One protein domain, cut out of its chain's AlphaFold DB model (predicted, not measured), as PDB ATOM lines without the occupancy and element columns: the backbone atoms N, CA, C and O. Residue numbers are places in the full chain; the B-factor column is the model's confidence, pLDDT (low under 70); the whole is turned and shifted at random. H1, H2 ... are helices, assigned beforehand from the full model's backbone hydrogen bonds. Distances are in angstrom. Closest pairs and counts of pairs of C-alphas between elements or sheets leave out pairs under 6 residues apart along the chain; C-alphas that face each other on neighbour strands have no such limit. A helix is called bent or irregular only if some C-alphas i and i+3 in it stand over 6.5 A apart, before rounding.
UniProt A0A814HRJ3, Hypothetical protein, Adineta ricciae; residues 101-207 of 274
ATOM      1  N   GLU A 101     212.381 121.517 275.317       55.62
ATOM      2  CA  GLU A 101     213.123 120.317 274.928       55.62
ATOM      3  C   GLU A 101     213.953 120.525 273.652       55.62
ATOM      4  O   GLU A 101     215.096 120.084 273.606       55.62
ATOM      5  N   LYS A 102     213.410 121.136 272.586       58.72
ATOM      6  CA  LYS A 102     214.167 121.375 271.337       58.72
ATOM      7  C   LYS A 102     215.421 122.215 271.608       58.72
ATOM      8  O   LYS A 102     216.471 121.883 271.066       58.72
ATOM      9  N   LEU A 103     215.306 123.228 272.470       49.47
ATOM     10  CA  LEU A 103     216.387 124.111 272.913       49.47
ATOM     11  C   LEU A 103     217.392 123.384 273.823       49.47
ATOM     12  O   LEU A 103     218.564 123.275 273.474       49.47
ATOM     13  N   ALA A 104     216.937 122.780 274.927       51.25
ATOM     14  CA  ALA A 104     217.768 122.114 275.945       51.25
ATOM     15  C   ALA A 104     218.563 120.881 275.456       51.25
ATOM     16  O   ALA A 104     219.279 120.244 276.224       51.25
ATOM     17  N   ARG A 105     218.450 120.520 274.172       58.28
ATOM     18  CA  ARG A 105     219.261 119.487 273.508       58.28
ATOM     19  C   ARG A 105     220.496 120.053 272.779       58.28
ATOM     20  O   ARG A 105     221.172 119.285 272.089       58.28
ATOM     21  N   LEU A 106     220.758 121.357 272.889       69.25
ATOM     22  CA  LEU A 106     222.080 121.957 272.700       69.25
ATOM     23  C   LEU A 106     222.668 122.191 274.094       69.25
ATOM     24  O   LEU A 106     222.027 122.839 274.924       69.25
ATOM     25  N   ASN A 107     223.866 121.666 274.354       72.75
ATOM     26  CA  ASN A 107     224.410 121.511 275.716       72.75
ATOM     27  C   ASN A 107     224.609 122.829 276.495       72.75
ATOM     28  O   ASN A 107     224.807 122.796 277.703       72.75
ATOM     29  N   CYS A 108     224.564 123.974 275.814       79.50
ATOM     30  CA  CYS A 108     224.707 125.312 276.386       79.50
ATOM     31  C   CYS A 108     223.576 126.270 275.953       79.50
ATOM     32  O   CYS A 108     223.781 127.470 275.770       79.50
ATOM     33  N   SER A 109     222.367 125.746 275.690       83.88
ATOM     34  CA  SER A 109     221.251 126.549 275.154       83.88
ATOM     35  C   SER A 109     220.749 127.637 276.105       83.88
ATOM     36  O   SER A 109     220.232 128.656 275.635       83.88
ATOM     37  N   ARG A 110     220.856 127.433 277.422       85.94
ATOM     38  CA  ARG A 110     220.453 128.426 278.427       85.94
ATOM     39  C   ARG A 110     221.448 129.585 278.426       85.94
ATOM     40  O   ARG A 110     221.054 130.745 278.354       85.94
ATOM     41  N   GLU A 111     222.726 129.249 278.397       87.62
ATOM     42  CA  GLU A 111     223.872 130.152 278.405       87.62
ATOM     43  C   GLU A 111     223.898 130.976 277.115       87.62
ATOM     44  O   GLU A 111     224.023 132.196 277.167       87.62
ATOM     45  N   PHE A 112     223.651 130.343 275.963       89.94
ATOM     46  CA  PHE A 112     223.508 131.035 274.681       89.94
ATOM     47  C   PHE A 112     222.297 131.984 274.651       89.94
ATOM     48  O   PHE A 112     222.372 133.066 274.065       89.94
ATOM     49  N   SER A 113     221.186 131.619 275.303       89.44
ATOM     50  CA  SER A 113     220.001 132.488 275.406       89.44
ATOM     51  C   SER A 113     220.280 133.727 276.263       89.44
ATOM     52  O   SER A 113     219.947 134.838 275.846       89.44
ATOM     53  N   LEU A 114     220.947 133.553 277.410       90.19
ATOM     54  CA  LEU A 114     221.404 134.651 278.271       90.19
ATOM     55  C   LEU A 114     222.396 135.559 277.530       90.19
ATOM     56  O   LEU A 114     222.223 136.775 277.503       90.19
ATOM     57  N   PHE A 115     223.389 134.975 276.855       92.62
ATOM     58  CA  PHE A 115     224.381 135.702 276.061       92.62
ATOM     59  C   PHE A 115     223.720 136.559 274.967       92.62
ATOM     60  O   PHE A 115     223.999 137.754 274.862       92.62
ATOM     61  N   HIS A 116     222.791 135.979 274.200       93.44
ATOM     62  CA  HIS A 116     222.040 136.703 273.174       93.44
ATOM     63  C   HIS A 116     221.213 137.856 273.765       93.44
ATOM     64  O   HIS A 116     221.105 138.904 273.132       93.44
ATOM     65  N   GLN A 117     220.667 137.703 274.977       92.56
ATOM     66  CA  GLN A 117     219.971 138.784 275.679       92.56
ATOM     67  C   GLN A 117     220.924 139.929 276.060       92.56
ATOM     68  O   GLN A 117     220.568 141.086 275.841       92.56
ATOM     69  N   CYS A 118     222.135 139.629 276.547       92.50
ATOM     70  CA  CYS A 118     223.156 140.635 276.858       92.50
ATOM     71  C   CYS A 118     223.564 141.451 275.617       92.50
ATOM     72  O   CYS A 118     223.474 142.678 275.630       92.50
ATOM     73  N   ILE A 119     223.950 140.786 274.520       93.81
ATOM     74  CA  ILE A 119     224.461 141.477 273.320       93.81
ATOM     75  C   ILE A 119     223.362 142.051 272.408       93.81
ATOM     76  O   ILE A 119     223.667 142.690 271.402       93.81
ATOM     77  N   LYS A 120     222.073 141.860 272.726       92.25
ATOM     78  CA  LYS A 120     220.944 142.265 271.863       92.25
ATOM     79  C   LYS A 120     220.984 143.746 271.462       92.25
ATOM     80  O   LYS A 120     220.598 144.086 270.347       92.25
ATOM     81  N   SER A 121     221.470 144.615 272.353       92.00
ATOM     82  CA  SER A 121     221.616 146.058 272.101       92.00
ATOM     83  C   SER A 121     222.812 146.424 271.205       92.00
ATOM     84  O   SER A 121     222.957 147.577 270.808       92.00
ATOM     85  N   GLU A 122     223.709 145.478 270.927       90.56
ATOM     86  CA  GLU A 122     224.949 145.677 270.168       90.56
ATOM     87  C   GLU A 122     224.855 145.148 268.738       90.56
ATOM     88  O   GLU A 122     225.533 145.668 267.851       90.56
ATOM     89  N   LEU A 123     223.980 144.168 268.492       90.81
ATOM     90  CA  LEU A 123     223.741 143.587 267.168       90.81
ATOM     91  C   LEU A 123     223.311 144.633 266.129       90.81
ATOM     92  O   LEU A 123     223.728 144.574 264.979       90.81
ATOM     93  N   SER A 124     222.501 145.620 266.508       87.75
ATOM     94  CA  SER A 124     222.057 146.676 265.589       87.75
ATOM     95  C   SER A 124     223.128 147.734 265.286       87.75
ATOM     96  O   SER A 124     222.914 148.545 264.389       87.75
ATOM     97  N   LYS A 125     224.263 147.746 266.003       88.81
ATOM     98  CA  LYS A 125     225.263 148.828 265.933       88.81
ATOM     99  C   LYS A 125     226.303 148.662 264.816       88.81
ATOM    100  O   LYS A 125     226.838 149.668 264.363       88.81
ATOM    101  N   SER A 126     226.619 147.435 264.390       91.25
ATOM    102  CA  SER A 126     227.658 147.174 263.377       91.25
ATOM    103  C   SER A 126     227.439 145.862 262.616       91.25
ATOM    104  O   SER A 126     226.766 144.948 263.104       91.25
ATOM    105  N   TYR A 127     228.026 145.741 261.421       92.19
ATOM    106  CA  TYR A 127     227.984 144.499 260.636       92.19
ATOM    107  C   TYR A 127     228.882 143.415 261.246       92.19
ATOM    108  O   TYR A 127     228.557 142.230 261.197       92.19
ATOM    109  N   GLU A 128     229.981 143.820 261.877       94.44
ATOM    110  CA  GLU A 128     230.947 142.961 262.553       94.44
ATOM    111  C   GLU A 128     230.310 142.209 263.729       94.44
ATOM    112  O   GLU A 128     230.550 141.009 263.873       94.44
ATOM    113  N   ASN A 129     229.436 142.872 264.499       94.25
ATOM    114  CA  ASN A 129     228.667 142.259 265.588       94.25
ATOM    115  C   ASN A 129     227.614 141.278 265.053       94.25
ATOM    116  O   ASN A 129     227.466 140.175 265.582       94.25
ATOM    117  N   GLN A 130     226.904 141.638 263.976       94.00
ATOM    118  CA  GLN A 130     225.924 140.749 263.333       94.00
ATOM    119  C   GLN A 130     226.599 139.488 262.784       94.00
ATOM    120  O   GLN A 130     226.095 138.378 262.966       94.00
ATOM    121  N   LEU A 131     227.765 139.647 262.155       94.94
ATOM    122  CA  LEU A 131     228.534 138.545 261.594       94.94
ATOM    123  C   LEU A 131     229.140 137.652 262.685       94.94
ATOM    124  O   LEU A 131     229.014 136.430 262.600       94.94
ATOM    125  N   ALA A 132     229.704 138.247 263.741       95.44
ATOM    126  CA  ALA A 132     230.209 137.527 264.910       95.44
ATOM    127  C   ALA A 132     229.103 136.743 265.624       95.44
ATOM    128  O   ALA A 132     229.309 135.596 266.022       95.44
ATOM    129  N   PHE A 133     227.895 137.301 265.732       95.88
ATOM    130  CA  PHE A 133     226.750 136.585 266.286       95.88
ATOM    131  C   PHE A 133     226.309 135.409 265.409       95.88
ATOM    132  O   PHE A 133     226.038 134.333 265.939       95.88
ATOM    133  N   LEU A 134     226.287 135.556 264.078       95.00
ATOM    134  CA  LEU A 134     225.997 134.443 263.164       95.00
ATOM    135  C   LEU A 134     227.062 133.336 263.240       95.00
ATOM    136  O   LEU A 134     226.707 132.156 263.275       95.00
ATOM    137  N   GLN A 135     228.343 133.702 263.345       94.56
ATOM    138  CA  GLN A 135     229.458 132.775 263.574       94.56
ATOM    139  C   GLN A 135     229.284 132.021 264.907       94.56
ATOM    140  O   GLN A 135     229.246 130.791 264.923       94.56
ATOM    141  N   THR A 136     229.066 132.747 266.007       94.25
ATOM    142  CA  THR A 136     228.856 132.185 267.358       94.25
ATOM    143  C   THR A 136     227.613 131.288 267.410       94.25
ATOM    144  O   THR A 136     227.631 130.216 268.012       94.25
ATOM    145  N   LYS A 137     226.528 131.665 266.720       92.69
ATOM    146  CA  LYS A 137     225.301 130.865 266.623       92.69
ATOM    147  C   LYS A 137     225.512 129.558 265.861       92.69
ATOM    148  O   LYS A 137     225.002 128.523 266.290       92.69
ATOM    149  N   LEU A 138     226.271 129.578 264.764       92.38
ATOM    150  CA  LEU A 138     226.633 128.356 264.045       92.38
ATOM    151  C   LEU A 138     227.518 127.445 264.915       92.38
ATOM    152  O   LEU A 138     227.280 126.241 264.973       92.38
ATOM    153  N   GLN A 139     228.490 128.018 265.627       90.00
ATOM    154  CA  GLN A 139     229.384 127.297 266.538       90.00
ATOM    155  C   GLN A 139     228.609 126.592 267.670       90.00
ATOM    156  O   GLN A 139     228.827 125.411 267.954       90.00
ATOM    157  N   HIS A 140     227.616 127.282 268.239       88.94
ATOM    158  CA  HIS A 140     226.670 126.732 269.210       88.94
ATOM    159  C   HIS A 140     225.823 125.584 268.629       88.94
ATOM    160  O   HIS A 140     225.739 124.516 269.232       88.94
ATOM    161  N   LEU A 141     225.261 125.748 267.425       87.31
ATOM    162  CA  LEU A 141     224.429 124.727 266.767       87.31
ATOM    163  C   LEU A 141     225.177 123.434 266.411       87.31
ATOM    164  O   LEU A 141     224.564 122.369 266.317       87.31
ATOM    165  N   LYS A 142     226.500 123.498 266.241       85.62
ATOM    166  CA  LYS A 142     227.348 122.313 266.066       85.62
ATOM    167  C   LYS A 142     227.695 121.602 267.387       85.62
ATOM    168  O   LYS A 142     228.213 120.489 267.335       85.62
ATOM    169  N   ASN A 143     227.357 122.189 268.542       76.69
ATOM    170  CA  ASN A 143     227.810 121.805 269.887       76.69
ATOM    171  C   ASN A 143     229.341 121.854 270.053       76.69
ATOM    172  O   ASN A 143     229.922 120.947 270.637       76.69
ATOM    173  N   GLU A 144     230.003 122.899 269.543       70.00
ATOM    174  CA  GLU A 144     231.456 123.073 269.735       70.00
ATOM    175  C   GLU A 144     231.812 123.814 271.050       70.00
ATOM    176  O   GLU A 144     232.951 123.753 271.496       70.00
ATOM    177  N   PHE A 145     230.835 124.434 271.731       69.56
ATOM    178  CA  PHE A 145     230.972 124.990 273.093       69.56
ATOM    179  C   PHE A 145     230.655 123.938 274.169       69.56
ATOM    180  O   PHE A 145     229.670 124.064 274.899       69.56
ATOM    181  N   THR A 146     231.430 122.851 274.204       66.38
ATOM    182  CA  THR A 146     231.276 121.790 275.211       66.38
ATOM    183  C   THR A 146     232.629 121.314 275.722       66.38
ATOM    184  O   THR A 146     233.153 120.290 275.267       66.38
ATOM    185  N   ASP A 147     233.189 122.024 276.699       55.53
ATOM    186  CA  ASP A 147     234.213 121.416 277.545       55.53
ATOM    187  C   ASP A 147     233.550 120.378 278.467       55.53
ATOM    188  O   ASP A 147     232.492 120.610 279.053       55.53
ATOM    189  N   LYS A 148     234.165 119.200 278.576       56.56
ATOM    190  CA  LYS A 148     233.672 118.086 279.396       56.56
ATOM    191  C   LYS A 148     233.965 118.278 280.886       56.56
ATOM    192  O   LYS A 148     233.457 117.503 281.689       56.56
ATOM    193  N   GLN A 149     234.797 119.258 281.247       52.97
ATOM    194  CA  GLN A 149     235.225 119.496 282.627       52.97
ATOM    195  C   GLN A 149     234.251 120.374 283.433       52.97
ATOM    196  O   GLN A 149     234.186 120.233 284.653       52.97
ATOM    197  N   ALA A 150     233.510 121.292 282.792       57.16
ATOM    198  CA  ALA A 150     232.731 122.307 283.509       57.16
ATOM    199  C   ALA A 150     231.611 122.961 282.672       57.16
ATOM    200  O   ALA A 150     231.842 123.941 281.964       57.16
ATOM    201  N   GLU A 151     230.363 122.512 282.845       60.84
ATOM    202  CA  GLU A 151     229.179 123.109 282.188       60.84
ATOM    203  C   GLU A 151     229.001 124.610 282.501       60.84
ATOM    204  O   GLU A 151     228.499 125.377 281.680       60.84
ATOM    205  N   HIS A 152     229.468 125.056 283.671       63.09
ATOM    206  CA  HIS A 152     229.390 126.449 284.117       63.09
ATOM    207  C   HIS A 152     230.338 127.408 283.370       63.09
ATOM    208  O   HIS A 152     230.156 128.619 283.467       63.09
ATOM    209  N   LEU A 153     231.315 126.908 282.600       72.31
ATOM    210  CA  LEU A 153     232.197 127.749 281.773       72.31
ATOM    211  C   LEU A 153     231.617 128.057 280.382       72.31
ATOM    212  O   LEU A 153     232.100 128.966 279.707       72.31
ATOM    213  N   ASN A 154     230.557 127.356 279.965       84.06
ATOM    214  CA  ASN A 154     229.983 127.467 278.620       84.06
ATOM    215  C   ASN A 154     229.577 128.910 278.246       84.06
ATOM    216  O   ASN A 154     229.733 129.310 277.093       84.06
ATOM    217  N   PHE A 155     229.083 129.711 279.200       87.38
ATOM    218  CA  PHE A 155     228.702 131.112 278.957       87.38
ATOM    219  C   PHE A 155     229.902 131.995 278.590       87.38
ATOM    220  O   PHE A 155     229.851 132.736 277.607       87.38
ATOM    221  N   GLU A 156     230.997 131.897 279.349       88.38
ATOM    222  CA  GLU A 156     232.201 132.685 279.078       88.38
ATOM    223  C   GLU A 156     232.900 132.208 277.797       88.38
ATOM    224  O   GLU A 156     233.356 133.048 277.032       88.38
ATOM    225  N   GLN A 157     232.860 130.911 277.463       88.44
ATOM    226  CA  GLN A 157     233.348 130.406 276.167       88.44
ATOM    227  C   GLN A 157     232.580 130.992 274.966       88.44
ATOM    228  O   GLN A 157     233.190 131.390 273.973       88.44
ATOM    229  N   ILE A 158     231.246 131.083 275.051       91.62
ATOM    230  CA  ILE A 158     230.406 131.713 274.012       91.62
ATOM    231  C   ILE A 158     230.774 133.199 273.848       91.62
ATOM    232  O   ILE A 158     230.903 133.698 272.728       91.62
ATOM    233  N   LYS A 159     230.961 133.901 274.970       92.50
ATOM    234  CA  LYS A 159     231.278 135.334 275.045       92.50
ATOM    235  C   LYS A 159     232.701 135.655 274.570       92.50
ATOM    236  O   LYS A 159     232.885 136.607 273.818       92.50
ATOM    237  N   GLU A 160     233.691 134.849 274.944       92.75
ATOM    238  CA  GLU A 160     235.078 134.956 274.481       92.75
ATOM    239  C   GLU A 160     235.177 134.706 272.970       92.75
ATOM    240  O   GLU A 160     235.754 135.524 272.251       92.75
ATOM    241  N   TYR A 161     234.524 133.652 272.464       94.69
ATOM    242  CA  TYR A 161     234.453 133.379 271.027       94.69
ATOM    243  C   TYR A 161     233.795 134.527 270.251       94.69
ATOM    244  O   TYR A 161     234.310 134.932 269.209       94.69
ATOM    245  N   TYR A 162     232.690 135.089 270.756       95.88
ATOM    246  CA  TYR A 162     232.051 136.259 270.147       95.88
ATOM    247  C   TYR A 162     232.992 137.467 270.112       95.88
ATOM    248  O   TYR A 162     233.161 138.067 269.053       95.88
ATOM    249  N   ASN A 163     233.655 137.791 271.226       95.56
ATOM    250  CA  ASN A 163     234.595 138.911 271.299       95.56
ATOM    251  C   ASN A 163     235.773 138.734 270.324       95.56
ATOM    252  O   ASN A 163     236.140 139.679 269.622       95.56
ATOM    253  N   GLN A 164     236.320 137.518 270.221       96.06
ATOM    254  CA  GLN A 164     237.365 137.182 269.253       96.06
ATOM    255  C   GLN A 164     236.857 137.310 267.807       96.06
ATOM    256  O   GLN A 164     237.538 137.897 266.966       96.06
ATOM    257  N   ALA A 165     235.645 136.831 267.513       94.44
ATOM    258  CA  ALA A 165     235.026 136.950 266.196       94.44
ATOM    259  C   ALA A 165     234.744 138.416 265.805       94.44
ATOM    260  O   ALA A 165     235.015 138.806 264.669       94.44
ATOM    261  N   VAL A 166     234.278 139.255 266.740       95.44
ATOM    262  CA  VAL A 166     234.135 140.709 266.541       95.44
ATOM    263  C   VAL A 166     235.495 141.337 266.232       95.44
ATOM    264  O   VAL A 166     235.628 142.031 265.222       95.44
ATOM    265  N   ALA A 167     236.523 141.054 267.039       95.88
ATOM    266  CA  ALA A 167     237.873 141.571 266.824       95.88
ATOM    267  C   ALA A 167     238.454 141.147 265.461       95.88
ATOM    268  O   ALA A 167     239.077 141.960 264.775       95.88
ATOM    269  N   ASP A 168     238.209 139.909 265.026       94.94
ATOM    270  CA  ASP A 168     238.628 139.415 263.714       94.94
ATOM    271  C   ASP A 168     237.869 140.053 262.547       94.94
ATOM    272  O   ASP A 168     238.486 140.394 261.535       94.94
ATOM    273  N   ASN A 169     236.560 140.267 262.677       93.44
ATOM    274  CA  ASN A 169     235.760 140.943 261.657       93.44
ATOM    275  C   ASN A 169     236.178 142.427 261.527       93.44
ATOM    276  O   ASN A 169     236.405 142.904 260.412       93.44
ATOM    277  N   ILE A 170     236.423 143.124 262.645       93.50
ATOM    278  CA  ILE A 170     236.981 144.493 262.661       93.50
ATOM    279  C   ILE A 170     238.382 144.519 262.025       93.50
ATOM    280  O   ILE A 170     238.676 145.377 261.191       93.50
ATOM    281  N   ARG A 171     239.250 143.555 262.368       94.94
ATOM    282  CA  ARG A 171     240.611 143.428 261.814       94.94
ATOM    283  C   ARG A 171     240.609 143.214 260.298       94.94
ATOM    284  O   ARG A 171     241.478 143.755 259.614       94.94
ATOM    285  N   ARG A 172     239.636 142.461 259.775       92.00
ATOM    286  CA  ARG A 172     239.431 142.227 258.333       92.00
ATOM    287  C   ARG A 172     238.828 143.428 257.602       92.00
ATOM    288  O   ARG A 172     239.071 143.564 256.409       92.00
ATOM    289  N   LYS A 173     238.107 144.308 258.312       90.69
ATOM    290  CA  LYS A 173     237.340 145.438 257.755       90.69
ATOM    291  C   LYS A 173     236.302 144.962 256.733       90.69
ATOM    292  O   LYS A 173     236.331 145.374 255.572       90.69
ATOM    293  N   ILE A 174     235.425 144.066 257.193       88.44
ATOM    294  CA  ILE A 174     234.357 143.445 256.396       88.44
ATOM    295  C   ILE A 174     233.594 144.509 255.593       88.44
ATOM    296  O   ILE A 174     233.056 145.466 256.152       88.44
ATOM    297  N   LYS A 175     233.518 144.333 254.272       89.12
ATOM    298  CA  LYS A 175     232.740 145.226 253.392       89.12
ATOM    299  C   LYS A 175     231.248 144.864 253.406       89.12
ATOM    300  O   LYS A 175     230.933 143.703 253.647       89.12
ATOM    301  N   PRO A 176     230.317 145.778 253.065       88.44
ATOM    302  CA  PRO A 176     228.885 145.460 252.996       88.44
ATOM    303  C   PRO A 176     228.543 144.256 252.095       88.44
ATOM    304  O   PRO A 176     227.742 143.407 252.486       88.44
ATOM    305  N   ASP A 177     229.196 144.128 250.936       90.19
ATOM    306  CA  ASP A 177     228.967 143.021 249.989       90.19
ATOM    307  C   ASP A 177     229.494 141.675 250.526       90.19
ATOM    308  O   ASP A 177     228.873 140.620 250.371       90.19
ATOM    309  N   GLU A 178     230.639 141.723 251.210       91.50
ATOM    310  CA  GLU A 178     231.253 140.586 251.898       91.50
ATOM    311  C   GLU A 178     230.401 140.160 253.100       91.50
ATOM    312  O   GLU A 178     230.115 138.973 253.259       91.50
ATOM    313  N   TYR A 179     229.912 141.121 253.892       92.44
ATOM    314  CA  TYR A 179     228.966 140.886 254.976       92.44
ATOM    315  C   TYR A 179     227.705 140.191 254.464       92.44
ATOM    316  O   TYR A 179     227.322 139.165 255.020       92.44
ATOM    317  N   LEU A 180     227.077 140.692 253.394       94.38
ATOM    318  CA  LEU A 180     225.869 140.087 252.830       94.38
ATOM    319  C   LEU A 180     226.125 138.644 252.362       94.38
ATOM    320  O   LEU A 180     225.337 137.742 252.657       94.38
ATOM    321  N   THR A 181     227.257 138.413 251.694       94.94
ATOM    322  CA  THR A 181     227.676 137.090 251.208       94.94
ATOM    323  C   THR A 181     227.902 136.108 252.363       94.94
ATOM    324  O   THR A 181     227.330 135.015 252.377       94.94
ATOM    325  N   LEU A 182     228.687 136.501 253.371       94.44
ATOM    326  CA  LEU A 182     228.983 135.665 254.537       94.44
ATOM    327  C   LEU A 182     227.750 135.467 255.431       94.44
ATOM    328  O   LEU A 182     227.530 134.363 255.919       94.44
ATOM    329  N   SER A 183     226.918 136.494 255.613       94.50
ATOM    330  CA  SER A 183     225.671 136.434 256.387       94.50
ATOM    331  C   SER A 183     224.698 135.414 255.792       94.50
ATOM    332  O   SER A 183     224.185 134.557 256.514       94.50
ATOM    333  N   ASN A 184     224.516 135.419 254.466       95.69
ATOM    334  CA  ASN A 184     223.730 134.394 253.780       95.69
ATOM    335  C   ASN A 184     224.339 132.995 253.976       95.69
ATOM    336  O   ASN A 184     223.630 132.093 254.423       95.69
ATOM    337  N   LYS A 185     225.657 132.832 253.779       95.81
ATOM    338  CA  LYS A 185     226.337 131.548 254.011       95.81
ATOM    339  C   LYS A 185     226.132 131.027 255.441       95.81
ATOM    340  O   LYS A 185     225.729 129.882 255.615       95.81
ATOM    341  N   PHE A 186     226.349 131.851 256.469       95.00
ATOM    342  CA  PHE A 186     226.174 131.436 257.867       95.00
ATOM    343  C   PHE A 186     224.713 131.124 258.217       95.00
ATOM    344  O   PHE A 186     224.462 130.259 259.061       95.00
ATOM    345  N   ARG A 187     223.736 131.774 257.566       93.12
ATOM    346  CA  ARG A 187     222.309 131.430 257.695       93.12
ATOM    347  C   ARG A 187     221.983 130.078 257.060       93.12
ATOM    348  O   ARG A 187     221.177 129.345 257.630       93.12
ATOM    349  N   ASP A 188     222.611 129.722 255.945       94.75
ATOM    350  CA  ASP A 188     222.395 128.431 255.282       94.75
ATOM    351  C   ASP A 188     223.150 127.283 255.972       94.75
ATOM    352  O   ASP A 188     222.550 126.240 256.239       94.75
ATOM    353  N   ASP A 189     224.394 127.509 256.409       93.12
ATOM    354  CA  ASP A 189     225.121 126.606 257.316       93.12
ATOM    355  C   ASP A 189     224.297 126.340 258.599       93.12
ATOM    356  O   ASP A 189     224.206 125.207 259.076       93.12
ATOM    357  N   THR A 190     223.645 127.380 259.140       91.56
ATOM    358  CA  THR A 190     222.746 127.305 260.308       91.56
ATOM    359  C   THR A 190     221.528 126.415 260.044       91.56
ATOM    360  O   THR A 190     221.214 125.564 260.881       91.56
ATOM    361  N   LYS A 191     220.851 126.557 258.891       89.88
ATOM    362  CA  LYS A 191     219.746 125.661 258.494       89.88
ATOM    363  C   LYS A 191     220.233 124.213 258.412       89.88
ATOM    364  O   LYS A 191     219.632 123.329 259.017       89.88
ATOM    365  N   GLN A 192     221.354 123.984 257.723       90.12
ATOM    366  CA  GLN A 192     221.907 122.647 257.514       90.12
ATOM    367  C   GLN A 192     222.315 121.976 258.837       90.12
ATOM    368  O   GLN A 192     222.078 120.779 259.013       90.12
ATOM    369  N   ALA A 193     222.877 122.726 259.790       87.12
ATOM    370  CA  ALA A 193     223.189 122.220 261.127       87.12
ATOM    371  C   ALA A 193     221.924 121.748 261.870       87.12
ATOM    372  O   ALA A 193     221.905 120.637 262.406       87.12
ATOM    373  N   ILE A 194     220.851 122.549 261.836       84.12
ATOM    374  CA  ILE A 194     219.551 122.216 262.441       84.12
ATOM    375  C   ILE A 194     218.936 120.979 261.769       84.12
ATOM    376  O   ILE A 194     218.544 120.042 262.464       84.12
ATOM    377  N   GLU A 195     218.906 120.914 260.435       86.38
ATOM    378  CA  GLU A 195     218.405 119.746 259.696       86.38
ATOM    379  C   GLU A 195     219.194 118.468 260.002       86.38
ATOM    380  O   GLU A 195     218.607 117.425 260.293       86.38
ATOM    381  N   LYS A 196     220.529 118.533 259.970       84.81
ATOM    382  CA  LYS A 196     221.410 117.393 260.265       84.81
ATOM    383  C   LYS A 196     221.188 116.874 261.687       84.81
ATOM    384  O   LYS A 196     221.193 115.663 261.915       84.81
ATOM    385  N   TRP A 197     220.963 117.780 262.636       79.44
ATOM    386  CA  TRP A 197     220.634 117.448 264.017       79.44
ATOM    387  C   TRP A 197     219.226 116.834 264.156       79.44
ATOM    388  O   TRP A 197     219.084 115.815 264.838       79.44
ATOM    389  N   LEU A 198     218.216 117.368 263.453       78.62
ATOM    390  CA  LEU A 198     216.855 116.812 263.403       78.62
ATOM    391  C   LEU A 198     216.859 115.380 262.847       78.62
ATOM    392  O   LEU A 198     216.424 114.461 263.541       78.62
ATOM    393  N   ARG A 199     217.451 115.157 261.665       79.50
ATOM    394  CA  ARG A 199     217.547 113.823 261.036       79.50
ATOM    395  C   ARG A 199     218.272 112.814 261.945       79.50
ATOM    396  O   ARG A 199     217.829 111.677 262.091       79.50
ATOM    397  N   LYS A 200     219.332 113.237 262.652       74.00
ATOM    398  CA  LYS A 200     220.066 112.404 263.634       74.00
ATOM    399  C   LYS A 200     219.242 112.057 264.888       74.00
ATOM    400  O   LYS A 200     219.548 111.068 265.561       74.00
ATOM    401  N   LYS A 201     218.208 112.838 265.226       63.72
ATOM    402  CA  LYS A 201     217.232 112.522 266.288       63.72
ATOM    403  C   LYS A 201     216.083 111.652 265.770       63.72
ATOM    404  O   LYS A 201     215.660 110.751 266.486       63.72
ATOM    405  N   GLU A 202     215.626 111.870 264.542       60.03
ATOM    406  CA  GLU A 202     214.558 111.094 263.903       60.03
ATOM    407  C   GLU A 202     214.974 109.639 263.649       60.03
ATOM    408  O   GLU A 202     214.280 108.723 264.083       60.03
ATOM    409  N   PHE A 203     216.187 109.412 263.134       54.81
ATOM    410  CA  PHE A 203     216.782 108.073 263.022       54.81
ATOM    411  C   PHE A 203     216.902 107.351 264.383       54.81
ATOM    412  O   PHE A 203     216.823 106.130 264.460       54.81
ATOM    413  N   LYS A 204     217.040 108.096 265.493       57.50
ATOM    414  CA  LYS A 204     217.006 107.528 266.856       57.50
ATOM    415  C   LYS A 204     215.591 107.287 267.399       57.50
ATOM    416  O   LYS A 204     215.460 106.521 268.351       57.50
ATOM    417  N   ARG A 205     214.557 107.915 266.825       52.72
ATOM    418  CA  ARG A 205     213.140 107.616 267.104       52.72
ATOM    419  C   ARG A 205     212.631 106.440 266.271       52.72
ATOM    420  O   ARG A 205     211.833 105.673 266.785       52.72
ATOM    421  N   GLN A 206     213.173 106.216 265.073       52.00
ATOM    422  CA  GLN A 206     212.979 104.988 264.288       52.00
ATOM    423  C   GLN A 206     213.752 103.765 264.834       52.00
ATOM    424  O   GLN A 206     214.050 102.825 264.098       52.00
ATOM    425  N   LYS A 207     214.013 103.704 266.149       55.34
ATOM    426  CA  LYS A 207     214.145 102.394 266.789       55.34
ATOM    427  C   LYS A 207     212.766 101.744 266.739       55.34
ATOM    428  O   LYS A 207     211.851 102.214 267.410       55.34
TER     429      LYS A 207
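Overview. This is residues 101 to 207 of the 274 residues of the protein "Hypothetical protein" of Adineta ricciae (UniProt A0A814HRJ3). Three helices, H1, H2 and H3, make an up-and-down bundle, and a fourth and longest helix, H4, runs beside H2 and carries on past the bundle, so that its end sticks out at residues 199 to 205, followed by residues 206 and 207. H2 is the middle piece, with H1 and H3 packed on it and H4 along another side of it. The printed part has 107 residues with four named helices, in the order H1, H2, H3, H4, and no named strand; the class is all helix. The whole is compact, with a radius of gyration of the C-alphas of 14.9 A, yet elongated in outline, spanning 49 by 30 by 21 A.

Arrangement. After residues 101 to 108 comes H1, residues 109 to 123, and a tight link of 3 residues leads to H2, residues 127 to 141. H1 and H2 form a helical hairpin: they touch, closest at the C-alphas of Leu 123 and Gln 130, 5.2 A apart, and run opposite ways at a shallow tilt of 7 degrees. A short link of 9 residues leads to H3, residues 151 to 172. H2 and H3, also a helical hairpin, touch and run opposite ways at 37 degrees, a tilt only just steep; their closest C-alphas, those of Ala 132 and Ala 165, are 5.0 A apart. H1, with residues 111 to 115 alone, touches H3, with residues 154 to 159 alone; the closest C-alphas, those of Glu 111 and Phe 155, are 5.0 A apart. These two run the same way at a shallow tilt of 32 degrees, only just short of steep. H1, H2 and H3 are a bundle, up and down, each helix running against the one before it. After a tight link of 3 residues comes H4, residues 176 to 205, which touches H2 and runs the same way at a shallow tilt of 14 degrees; the closest C-alphas, those of Leu 138 and Thr 190, are 5.5 A apart. H4 is apart from H1 and H3, and H2 is the hub, touching three helices. Of the four touching pairs, three are at a shallow tilt: the packing is mostly aligned. In H2 every O i to N i+4 pair is within hydrogen-bond range, against 9 of 11 in H1, 16 of 18 in H3 and 25 of 26 in H4.

Along the chain. H1 begins at C-alpha 109, (221.251, 126.549, 275.154), and is 19.0 A long from first to last C-alpha; it is irregular, with C-alphas 118 and 121 at 7.4 A. H2 is 21.0 A long. H3, 32.2 A long, begins at C-alpha 151, (229.179, 123.109, 282.188), and is only just irregular, with C-alphas 152 and 155 at 7.0 A. H4, 43.3 A long, ends at C-alpha 205, (213.140, 107.616, 267.104).

Size, cuts and confidence. The two C-alphas farthest apart are those of Lys 173 and Lys 207, 49.7 A. Residues 199 to 207, of which 199 to 205 belong to H4, stand free; the body without them spans 37 by 27 by 21 A. The printed part has no cut and no long link. The mean pLDDT of the printed part of this model is 83.8, and confidence is under 70 in residues 101 to 106, 145 to 152 and 201 to 207.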